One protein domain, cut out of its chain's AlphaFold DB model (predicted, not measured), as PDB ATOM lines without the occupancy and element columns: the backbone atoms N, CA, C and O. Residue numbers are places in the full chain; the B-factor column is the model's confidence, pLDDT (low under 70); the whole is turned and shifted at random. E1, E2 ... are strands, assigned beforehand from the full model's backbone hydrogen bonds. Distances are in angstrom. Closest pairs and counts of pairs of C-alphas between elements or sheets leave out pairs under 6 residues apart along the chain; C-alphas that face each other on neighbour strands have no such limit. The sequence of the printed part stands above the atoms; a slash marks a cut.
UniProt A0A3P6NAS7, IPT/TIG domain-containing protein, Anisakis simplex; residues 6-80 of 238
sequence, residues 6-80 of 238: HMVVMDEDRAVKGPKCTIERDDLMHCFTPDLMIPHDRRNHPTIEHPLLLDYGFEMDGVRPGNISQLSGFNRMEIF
ATOM      1  N   HIS A   6     161.579 216.150 237.846       93.38
ATOM      2  CA  HIS A   6     162.272 215.457 238.929       93.38
ATOM      3  C   HIS A   6     162.397 213.978 238.597       93.38
ATOM      4  O   HIS A   6     161.446 213.386 238.093       93.38
ATOM      5  N   MET A   7     163.521 213.361 238.945       93.31
ATOM      6  CA  MET A   7     163.617 211.905 238.945       93.31
ATOM      7  C   MET A   7     162.825 211.326 240.119       93.31
ATOM      8  O   MET A   7     162.831 211.886 241.216       93.31
ATOM      9  N   VAL A   8     162.146 210.209 239.895       93.56
ATOM     10  CA  VAL A   8     161.455 209.447 240.935       93.56
ATOM     11  C   VAL A   8     161.903 207.999 240.841       93.56
ATOM     12  O   VAL A   8     161.865 207.417 239.762       93.56
ATOM     13  N   VAL A   9     162.315 207.427 241.965       93.81
ATOM     14  CA  VAL A   9     162.671 206.012 242.082       93.81
ATOM     15  C   VAL A   9     161.632 205.326 242.958       93.81
ATOM     16  O   VAL A   9     161.221 205.864 243.988       93.81
ATOM     17  N   MET A  10     161.176 204.162 242.518       91.56
ATOM     18  CA  MET A  10     160.195 203.347 243.216       91.56
ATOM     19  C   MET A  10     160.937 202.288 244.026       91.56
ATOM     20  O   MET A  10     161.572 201.401 243.458       91.56
ATOM     21  N   ASP A  11     160.859 202.395 245.347       89.94
ATOM     22  CA  ASP A  11     161.404 201.423 246.289       89.94
ATOM     23  C   ASP A  11     160.268 200.847 247.138       89.94
ATOM     24  O   ASP A  11     159.699 201.539 247.987       89.94
ATOM     25  N   GLU A  12     159.929 199.582 246.879       86.06
ATOM     26  CA  GLU A  12     158.745 198.918 247.436       86.06
ATOM     27  C   GLU A  12     157.486 199.759 247.157       86.06
ATOM     28  O   GLU A  12     157.211 200.082 246.001       86.06
ATOM     29  N   ASP A  13     156.748 200.164 248.188       82.44
ATOM     30  CA  ASP A  13     155.552 201.001 248.048       82.44
ATOM     31  C   ASP A  13     155.857 202.510 248.136       82.44
ATOM     32  O   ASP A  13     154.947 203.345 248.164       82.44
ATOM     33  N   ARG A  14     157.140 202.896 248.192       87.94
ATOM     34  CA  ARG A  14     157.565 204.293 248.333       87.94
ATOM     35  C   ARG A  14     158.083 204.846 247.015       87.94
ATOM     36  O   ARG A  14     158.987 204.301 246.392       87.94
ATOM     37  N   ALA A  15     157.564 206.007 246.638       90.00
ATOM     38  CA  ALA A  15     158.125 206.804 245.558       90.00
ATOM     39  C   ALA A  15     159.065 207.865 246.134       90.00
ATOM     40  O   ALA A  15     158.609 208.850 246.721       90.00
ATOM     41  N   VAL A  16     160.366 207.671 245.952       93.50
ATOM     42  CA  VAL A  16     161.397 208.591 246.425       93.50
ATOM     43  C   VAL A  16     161.697 209.601 245.326       93.50
ATOM     44  O   VAL A  16     162.130 209.251 244.228       93.50
ATOM     45  N   LYS A  17     161.428 210.875 245.610       92.75
ATOM     46  CA  LYS A  17     161.597 211.977 244.661       92.75
ATOM     47  C   LYS A  17     162.965 212.633 244.839       92.75
ATOM     48  O   LYS A  17     163.317 213.039 245.942       92.75
ATOM     49  N   GLY A  18     163.700 212.765 243.742       93.88
ATOM     50  CA  GLY A  18     164.995 213.432 243.693       93.88
ATOM     51  C   GLY A  18     164.893 214.959 243.594       93.88
ATOM     52  O   GLY A  18     163.796 215.532 243.494       93.88
ATOM     53  N   PRO A  19     166.044 215.651 243.589       93.94
ATOM     54  CA  PRO A  19     166.096 217.094 243.384       93.94
ATOM     55  C   PRO A  19     165.579 217.485 241.991       93.94
ATOM     56  O   PRO A  19     165.332 216.645 241.123       93.94
ATOM     57  N   LYS A  20     165.363 218.788 241.787       93.94
ATOM     58  CA  LYS A  20     164.922 219.314 240.489       93.94
ATOM     59  C   LYS A  20     166.000 219.038 239.438       93.94
ATOM     60  O   LYS A  20     167.158 219.384 239.658       93.94
ATOM     61  N   CYS A  21     165.608 218.463 238.305       93.88
ATOM     62  CA  CYS A  21     166.510 218.282 237.176       93.88
ATOM     63  C   CYS A  21     166.779 219.615 236.467       93.88
ATOM     64  O   CYS A  21     165.912 220.494 236.391       93.88
ATOM     65  N   THR A  22     167.972 219.735 235.897       93.69
ATOM     66  CA  THR A  22     168.376 220.874 235.073       93.69
ATOM     67  C   THR A  22     168.120 220.540 233.612       93.69
ATOM     68  O   THR A  22     168.635 219.550 233.103       93.69
ATOM     69  N   ILE A  23     167.325 221.359 232.931       91.88
ATOM     70  CA  ILE A  23     167.080 221.212 231.495       91.88
ATOM     71  C   ILE A  23     168.207 221.943 230.766       91.88
ATOM     72  O   ILE A  23     168.373 223.145 230.966       91.88
ATOM     73  N   GLU A  24     168.983 221.225 229.959       92.38
ATOM     74  CA  GLU A  24     170.035 221.825 229.131       92.38
ATOM     75  C   GLU A  24     169.504 222.145 227.730       92.38
ATOM     76  O   GLU A  24     169.741 223.233 227.208       92.38
ATOM     77  N   ARG A  25     168.755 221.210 227.133       92.19
ATOM     78  CA  ARG A  25     168.125 221.331 225.808       92.19
ATOM     79  C   ARG A  25     166.758 220.641 225.814       92.19
ATOM     80  O   ARG A  25     166.423 219.934 226.762       92.19
ATOM     81  N   ASP A  26     165.981 220.808 224.745       87.75
ATOM     82  CA  ASP A  26     164.631 220.228 224.625       87.75
ATOM     83  C   ASP A  26     164.610 218.686 224.690       87.75
ATOM     84  O   ASP A  26     163.602 218.090 225.065       87.75
ATOM     85  N   ASP A  27     165.728 218.045 224.349       88.25
ATOM     86  CA  ASP A  27     165.963 216.597 224.335       88.25
ATOM     87  C   ASP A  27     166.918 216.123 225.448       88.25
ATOM     88  O   ASP A  27     167.193 214.926 225.544       88.25
ATOM     89  N   LEU A  28     167.453 217.035 226.271       90.06
ATOM     90  CA  LEU A  28     168.493 216.724 227.250       90.06
ATOM     91  C   LEU A  28     168.252 217.425 228.587       90.06
ATOM     92  O   LEU A  28     168.271 218.653 228.698       90.06
ATOM     93  N   MET A  29     168.127 216.613 229.633       91.31
ATOM     94  CA  MET A  29     168.104 217.065 231.017       91.31
ATOM     95  C   MET A  29     169.110 216.286 231.860       91.31
ATOM     96  O   MET A  29     169.323 215.094 231.649       91.31
ATOM     97  N   HIS A  30     169.677 216.966 232.852       92.06
ATOM     98  CA  HIS A  30     170.559 216.395 233.863       92.06
ATOM     99  C   HIS A  30     169.797 216.255 235.173       92.06
ATOM    100  O   HIS A  30     169.313 217.242 235.732       92.06
ATOM    101  N   CYS A  31     169.692 215.026 235.666       91.94
ATOM    102  CA  CYS A  31     169.020 214.703 236.915       91.94
ATOM    103  C   CYS A  31     170.011 214.052 237.873       91.94
ATOM    104  O   CYS A  31     170.717 213.123 237.490       91.94
ATOM    105  N   PHE A  32     170.006 214.490 239.130       91.69
ATOM    106  CA  PHE A  32     170.620 213.715 240.201       91.69
ATOM    107  C   PHE A  32     169.630 212.658 240.690       91.69
ATOM    108  O   PHE A  32     168.424 212.919 240.787       91.69
ATOM    109  N   THR A  33     170.145 211.475 241.006       92.81
ATOM    110  CA  THR A  33     169.370 210.404 241.632       92.81
ATOM    111  C   THR A  33     168.909 210.823 243.036       92.81
ATOM    112  O   THR A  33     169.571 211.630 243.696       92.81
ATOM    113  N   PRO A  34     167.741 210.342 243.501       93.25
ATOM    114  CA  PRO A  34     167.310 210.555 244.879       93.25
ATOM    115  C   PRO A  34     168.202 209.809 245.878       93.25
ATOM    116  O   PRO A  34     168.723 208.739 245.572       93.25
ATOM    117  N   ASP A  35     168.290 210.333 247.101       91.44
ATOM    118  CA  ASP A  35     168.807 209.583 248.248       91.44
ATOM    119  C   ASP A  35     167.743 208.573 248.709       91.44
ATOM    120  O   ASP A  35     166.648 208.953 249.132       91.44
ATOM    121  N   LEU A  36     168.042 207.280 248.563       90.12
ATOM    122  CA  LEU A  36     167.088 206.192 248.781       90.12
ATOM    123  C   LEU A  36     166.998 205.737 250.244       90.12
ATOM    124  O   LEU A  36     166.014 205.078 250.594       90.12
ATOM    125  N   MET A  37     167.979 206.083 251.091       87.06
ATOM    126  CA  MET A  37     168.072 205.641 252.493       87.06
ATOM    127  C   MET A  37     167.694 204.157 252.678       87.06
ATOM    128  O   MET A  37     166.726 203.831 253.370       87.06
ATOM    129  N   ILE A  38     168.420 203.256 252.005       89.31
ATOM    130  CA  ILE A  38     168.137 201.814 252.031       89.31
ATOM    131  C   ILE A  38     168.424 201.250 253.438       89.31
ATOM    132  O   ILE A  38     169.563 201.341 253.900       89.31
ATOM    133  N   PRO A  39     167.437 200.647 254.132       88.50
ATOM    134  CA  PRO A  39     167.648 200.084 255.463       88.50
ATOM    135  C   PRO A  39     168.633 198.908 255.458       88.50
ATOM    136  O   PRO A  39     168.556 198.029 254.596       88.50
ATOM    137  N   HIS A  40     169.514 198.845 256.461       86.56
ATOM    138  CA  HIS A  40     170.500 197.765 256.596       86.56
ATOM    139  C   HIS A  40     169.874 196.376 256.796       86.56
ATOM    140  O   HIS A  40     170.468 195.372 256.414       86.56
ATOM    141  N   ASP A  41     168.681 196.308 257.384       88.31
ATOM    142  CA  ASP A  41     167.926 195.082 257.652       88.31
ATOM    143  C   ASP A  41     167.007 194.663 256.491       88.31
ATOM    144  O   ASP A  41     166.275 193.672 256.593       88.31
ATOM    145  N   ARG A  42     167.056 195.378 255.359       89.25
ATOM    146  CA  ARG A  42     166.310 195.021 254.153       89.25
ATOM    147  C   ARG A  42     166.665 193.604 253.700       89.25
ATOM    148  O   ARG A  42     167.829 193.269 253.497       89.25
ATOM    149  N   ARG A  43     165.640 192.795 253.408       86.62
ATOM    150  CA  ARG A  43     165.797 191.409 252.927       86.62
ATOM    151  C   ARG A  43     166.680 191.290 251.680       86.62
ATOM    152  O   ARG A  43     167.507 190.391 251.603       86.62
ATOM    153  N   ASN A  44     166.491 192.199 250.723       88.06
ATOM    154  CA  ASN A  44     167.254 192.281 249.478       88.06
ATOM    155  C   ASN A  44     168.197 193.493 249.521       88.06
ATOM    156  O   ASN A  44     168.115 194.377 248.667       88.06
ATOM    157  N   HIS A  45     169.020 193.589 250.566       91.94
ATOM    158  CA  HIS A  45     170.030 194.638 250.655       91.94
ATOM    159  C   HIS A  45     170.992 194.543 249.455       91.94
ATOM    160  O   HIS A  45     171.460 193.441 249.152       91.94
ATOM    161  N   PRO A  46     171.309 195.660 248.772       94.12
ATOM    162  CA  PRO A  46     172.217 195.639 247.632       94.12
ATOM    163  C   PRO A  46     173.605 195.135 248.034       94.12
ATOM    164  O   PRO A  46     174.112 195.442 249.116       94.12
ATOM    165  N   THR A  47     174.229 194.378 247.139       94.25
ATOM    166  CA  THR A  47     175.637 193.968 247.209       94.25
ATOM    167  C   THR A  47     176.299 194.227 245.860       94.25
ATOM    168  O   THR A  47     175.634 194.595 244.896       94.25
ATOM    169  N   ILE A  48     177.612 194.029 245.770       93.12
ATOM    170  CA  ILE A  48     178.346 194.235 244.512       93.12
ATOM    171  C   ILE A  48     178.000 193.197 243.457       93.12
ATOM    172  O   ILE A  48     177.898 193.527 242.283       93.12
ATOM    173  N   GLU A  49     177.815 191.947 243.870       93.56
ATOM    174  CA  GLU A  49     177.460 190.866 242.950       93.56
ATOM    175  C   GLU A  49     175.960 190.857 242.637       93.56
ATOM    176  O   GLU A  49     175.548 190.422 241.567       93.56
ATOM    177  N   HIS A  50     175.145 191.351 243.571       95.06
ATOM    178  CA  HIS A  50     173.693 191.369 243.465       95.06
ATOM    179  C   HIS A  50     173.181 192.788 243.755       95.06
ATOM    180  O   HIS A  50     172.830 193.079 244.909       95.06
ATOM    181  N   PRO A  51     173.169 193.683 242.748       95.62
ATOM    182  CA  PRO A  51     172.612 195.018 242.908       95.62
ATOM    183  C   PRO A  51     171.100 194.956 243.134       95.62
ATOM    184  O   PRO A  51     170.401 194.058 242.651       95.62
ATOM    185  N   LEU A  52     170.575 195.940 243.859       94.75
ATOM    186  CA  LEU A  52     169.134 196.103 244.025       94.75
ATOM    187  C   LEU A  52     168.564 196.752 242.759       94.75
ATOM    188  O   LEU A  52     168.970 197.846 242.383       94.75
ATOM    189  N   LEU A  53     167.624 196.074 242.102       93.81
ATOM    190  CA  LEU A  53     167.004 196.555 240.867       93.81
ATOM    191  C   LEU A  53     165.737 197.346 241.178       93.81
ATOM    192  O   LEU A  53     164.744 196.756 241.613       93.81
ATOM    193  N   LEU A  54     165.758 198.651 240.914       93.06
ATOM    194  CA  LEU A  54     164.632 199.543 241.164       93.06
ATOM    195  C   LEU A  54     164.032 200.104 239.879       93.06
ATOM    196  O   LEU A  54     164.703 200.354 238.875       93.06
ATOM    197  N   ASP A  55     162.728 200.318 239.950       92.38
ATOM    198  CA  ASP A  55     161.972 201.011 238.925       92.38
ATOM    199  C   ASP A  55     162.140 202.522 239.086       92.38
ATOM    200  O   ASP A  55     162.293 203.035 240.197       92.38
ATOM    201  N   TYR A  56     162.111 203.255 237.979       93.19
ATOM    202  CA  TYR A  56     162.283 204.703 238.011       93.19
ATOM    203  C   TYR A  56     161.493 205.390 236.904       93.19
ATOM    204  O   TYR A  56     161.103 204.799 235.899       93.19
ATOM    205  N   GLY A  57     161.273 206.683 237.087       92.12
ATOM    206  CA  GLY A  57     160.640 207.545 236.106       92.12
ATOM    207  C   GLY A  57     160.947 209.009 236.376       92.12
ATOM    208  O   GLY A  57     161.809 209.350 237.189       92.12
ATOM    209  N   PHE A  58     160.204 209.882 235.706       90.38
ATOM    210  CA  PHE A  58     160.261 211.317 235.947       90.38
ATOM    211  C   PHE A  58     158.882 211.831 236.335       90.38
ATOM    212  O   PHE A  58     157.875 211.406 235.778       90.38
ATOM    213  N   GLU A  59     158.838 212.750 237.290       90.12
ATOM    214  CA  GLU A  59     157.663 213.550 237.610       90.12
ATOM    215  C   GLU A  59     157.833 214.928 236.981       90.12
ATOM    216  O   GLU A  59     158.863 215.578 237.160       90.12
ATOM    217  N   MET A  60     156.822 215.376 236.245       88.19
ATOM    218  CA  MET A  60     156.835 216.646 235.533       88.19
ATOM    219  C   MET A  60     155.567 217.413 235.890       88.19
ATOM    220  O   MET A  60     154.463 217.014 235.529       88.19
ATOM    221  N   ASP A  61     155.729 218.487 236.665       85.69
ATOM    222  CA  ASP A  61     154.622 219.337 237.129       85.69
ATOM    223  C   ASP A  61     153.515 218.574 237.884       85.69
ATOM    224  O   ASP A  61     152.327 218.854 237.749       85.69
ATOM    225  N   GLY A  62     153.923 217.608 238.713       79.50
ATOM    226  CA  GLY A  62     153.024 216.787 239.531       79.50
ATOM    227  C   GLY A  62     152.379 215.624 238.774       79.50
ATOM    228  O   GLY A  62     151.714 214.792 239.389       79.50
ATOM    229  N   VAL A  63     152.603 215.521 237.462       80.12
ATOM    230  CA  VAL A  63     152.191 214.368 236.663       80.12
ATOM    231  C   VAL A  63     153.327 213.356 236.633       80.12
ATOM    232  O   VAL A  63     154.481 213.703 236.377       80.12
ATOM    233  N   ARG A  64     152.992 212.086 236.869       77.69
ATOM    234  CA  ARG A  64     153.901 210.950 236.709       77.69
ATOM    235  C   ARG A  64     153.576 210.249 235.389       77.69
ATOM    236  O   ARG A  64     152.682 209.409 235.377       77.69
ATOM    237  N   PRO A  65     154.242 210.612 234.278       63.84
ATOM    238  CA  PRO A  65     154.011 210.028 232.954       63.84
ATOM    239  C   PRO A  65     154.158 208.501 232.886       63.84
ATOM    240  O   PRO A  65     153.657 207.904 231.940       63.84
ATOM    241  N   GLY A  66     154.790 207.865 233.873       68.25
ATOM    242  CA  GLY A  66     154.824 206.411 234.008       68.25
ATOM    243  C   GLY A  66     156.177 205.893 234.476       68.25
ATOM    244  O   GLY A  66     157.127 206.656 234.657       68.25
ATOM    245  N   ASN A  67     156.238 204.581 234.684       79.62
ATOM    246  CA  ASN A  67     157.458 203.863 235.025       79.62
ATOM    247  C   ASN A  67     158.287 203.615 233.756       79.62
ATOM    248  O   ASN A  67     157.859 202.880 232.866       79.62
ATOM    249  N   ILE A  68     159.453 204.249 233.657       82.06
ATOM    250  CA  ILE A  68     160.288 204.226 232.449       82.06
ATOM    251  C   ILE A  68     161.028 202.903 232.318       82.06
ATOM    252  O   ILE A  68     161.259 202.460 231.197       82.06
ATOM    253  N   SER A  69     161.320 202.221 233.429       81.69
ATOM    254  CA  SER A  69     161.974 200.906 233.405       81.69
ATOM    255  C   SER A  69     161.145 199.814 232.715       81.69
ATOM    256  O   SER A  69     161.667 198.743 232.423       81.69
ATOM    257  N   GLN A  70     159.855 200.062 232.456       81.19
ATOM    258  CA  GLN A  70     158.961 199.145 231.738       81.19
ATOM    259  C   GLN A  70     158.920 199.411 230.226       81.19
ATOM    260  O   GLN A  70     158.326 198.633 229.477       81.19
ATOM    261  N   LEU A  71     159.516 200.513 229.762       80.88
ATOM    262  CA  LEU A  71     159.580 200.844 228.345       80.88
ATOM    263  C   LEU A  71     160.671 200.015 227.657       80.88
ATOM    264  O   LEU A  71     161.768 199.835 228.181       80.88
ATOM    265  N   SER A  72     160.374 199.538 226.447       73.19
ATOM    266  CA  SER A  72     161.335 198.785 225.635       73.19
ATOM    267  C   SER A  72     162.628 199.581 225.435       73.19
ATOM    268  O   SER A  72     162.586 200.741 225.023       73.19
ATOM    269  N   GLY A  73     163.768 198.949 225.718       79.31
ATOM    270  CA  GLY A  73     165.095 199.562 225.614       79.31
ATOM    271  C   GLY A  73     165.605 200.223 226.897       79.31
ATOM    272  O   GLY A  73     166.767 200.619 226.929       79.31
ATOM    273  N   PHE A  74     164.792 200.298 227.954       84.56
ATOM    274  CA  PHE A  74     165.221 200.760 229.273       84.56
ATOM    275  C   PHE A  74     165.269 199.591 230.255       84.56
ATOM    276  O   PHE A  74     164.357 198.771 230.315       84.56
ATOM    277  N   ASN A  75     166.350 199.523 231.028       89.88
ATOM    278  CA  ASN A  75     166.500 198.551 232.105       89.88
ATOM    279  C   ASN A  75     166.109 199.186 233.439       89.88
ATOM    280  O   ASN A  75     166.098 200.408 233.583       89.88
ATOM    281  N   ARG A  76     165.827 198.347 234.438       92.50
ATOM    282  CA  ARG A  76     165.745 198.805 235.831       92.50
ATOM    283  C   ARG A  76     167.082 199.390 236.273       92.50
ATOM    284  O   ARG A  76     168.133 198.972 235.797       92.50
ATOM    285  N   MET A  77     167.019 200.352 237.185       92.31
ATOM    286  CA  MET A  77     168.206 200.964 237.759       92.31
ATOM    287  C   MET A  77     168.871 199.990 238.729       92.31
ATOM    288  O   MET A  77     168.204 199.433 239.599       92.31
ATOM    289  N   GLU A  78     170.179 199.809 238.582       94.25
ATOM    290  CA  GLU A  78     170.996 199.008 239.488       94.25
ATOM    291  C   GLU A  78     171.509 199.886 240.631       94.25
ATOM    292  O   GLU A  78     172.165 200.902 240.403       94.25
ATOM    293  N   ILE A  79     171.194 199.502 241.866       94.31
ATOM    294  CA  ILE A  79     171.646 200.182 243.075       94.31
ATOM    295  C   ILE A  79     172.712 199.323 243.747       94.31
ATOM    296  O   ILE A  79     172.464 198.169 244.109       94.31
ATOM    297  N   PHE A  80     173.885 199.914 243.936       94.62
ATOM    298  CA  PHE A  80     175.028 199.305 244.608       94.62
ATOM    299  C   PHE A  80     175.205 199.892 246.017       94.62
ATOM    300  O   PHE A  80     174.664 200.961 246.304       94.62
TER     301      PHE A  80
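Overview. This is residues 6 to 80 of the 238 residues of the protein "IPT/TIG domain-containing protein" of Anisakis simplex (UniProt A0A3P6NAS7). The model is a narrow, strongly twisted and curled sheet of four strands, E2, E1, E5 and E6, with the small two-stranded hairpin E3 and E4 at one end of the long axis. Residues 31 to 51 lead from that hairpin to the opposite end, and residues 61 to 76 make a second long loop between E5 and E6. The printed part has 75 residues with six named strands, E1 to E6 along the chain, and no named helix; the class is all strand, but under half of the residues, 32 of 75, are in named elements. Both sheets, E2 - E1 - E5 - E6 and E3 - E4, are antiparallel. The whole is elongated, 40 by 24 by 20 A, and only just compact, close to loose, with a radius of gyration of the C-alphas of 13.2 A.

Along the chain. E1, residues 6 to 11, begins at C-alpha 6 at (162.272, 215.457, 238.929) and is 15.9 A long. E2, residues 14 to 20, measures 18.5 A. E3 holds residues 22 to 25 and E4 residues 28 to 30. E5, residues 52 to 60, is the longest strand, 25.4 A from C-alpha 52 at (169.134, 196.103, 244.025). E6, residues 77 to 79, ends at C-alpha 79 at (171.646, 200.182, 243.075).

Arrangement. In the larger sheet E2 and E6 are edge strands, and E1 and E5 are inner ones. E1 and E2 form a hairpin, antiparallel at 158 degrees, with N 16 and O 9 at 2.8 A, within hydrogen-bond range. E1 and E5 are antiparallel at 146 degrees, with N 8 and O 57 at 2.9 A. E5 pairs in a staggered way, with E6 over residues 52 to 54 and with E1 over residues 55 to 59. E5 and E6 form a hairpin at 126 degrees, with N 54 and O 77 at 2.9 A. From edge to edge the strands' lines turn by 82 degrees. E2 runs on into E3 across one residue, at 65 degrees, and the two meet only through their link. E3 and E4 form a hairpin at 159 degrees, with N 22 and O 30 at 2.8 A. E4 and E5 are apart.

Size, cuts and confidence. The C-alphas of Asp 26 and Asp 41, 41.6 A apart, are the two farthest apart. The printed part has no cut. The links E4 to E5, 21 residues, and E5 to E6, 16 residues, are long; the other three are tight. The mean pLDDT of the printed part is 89.1, and residues 65 to 66 are under 70.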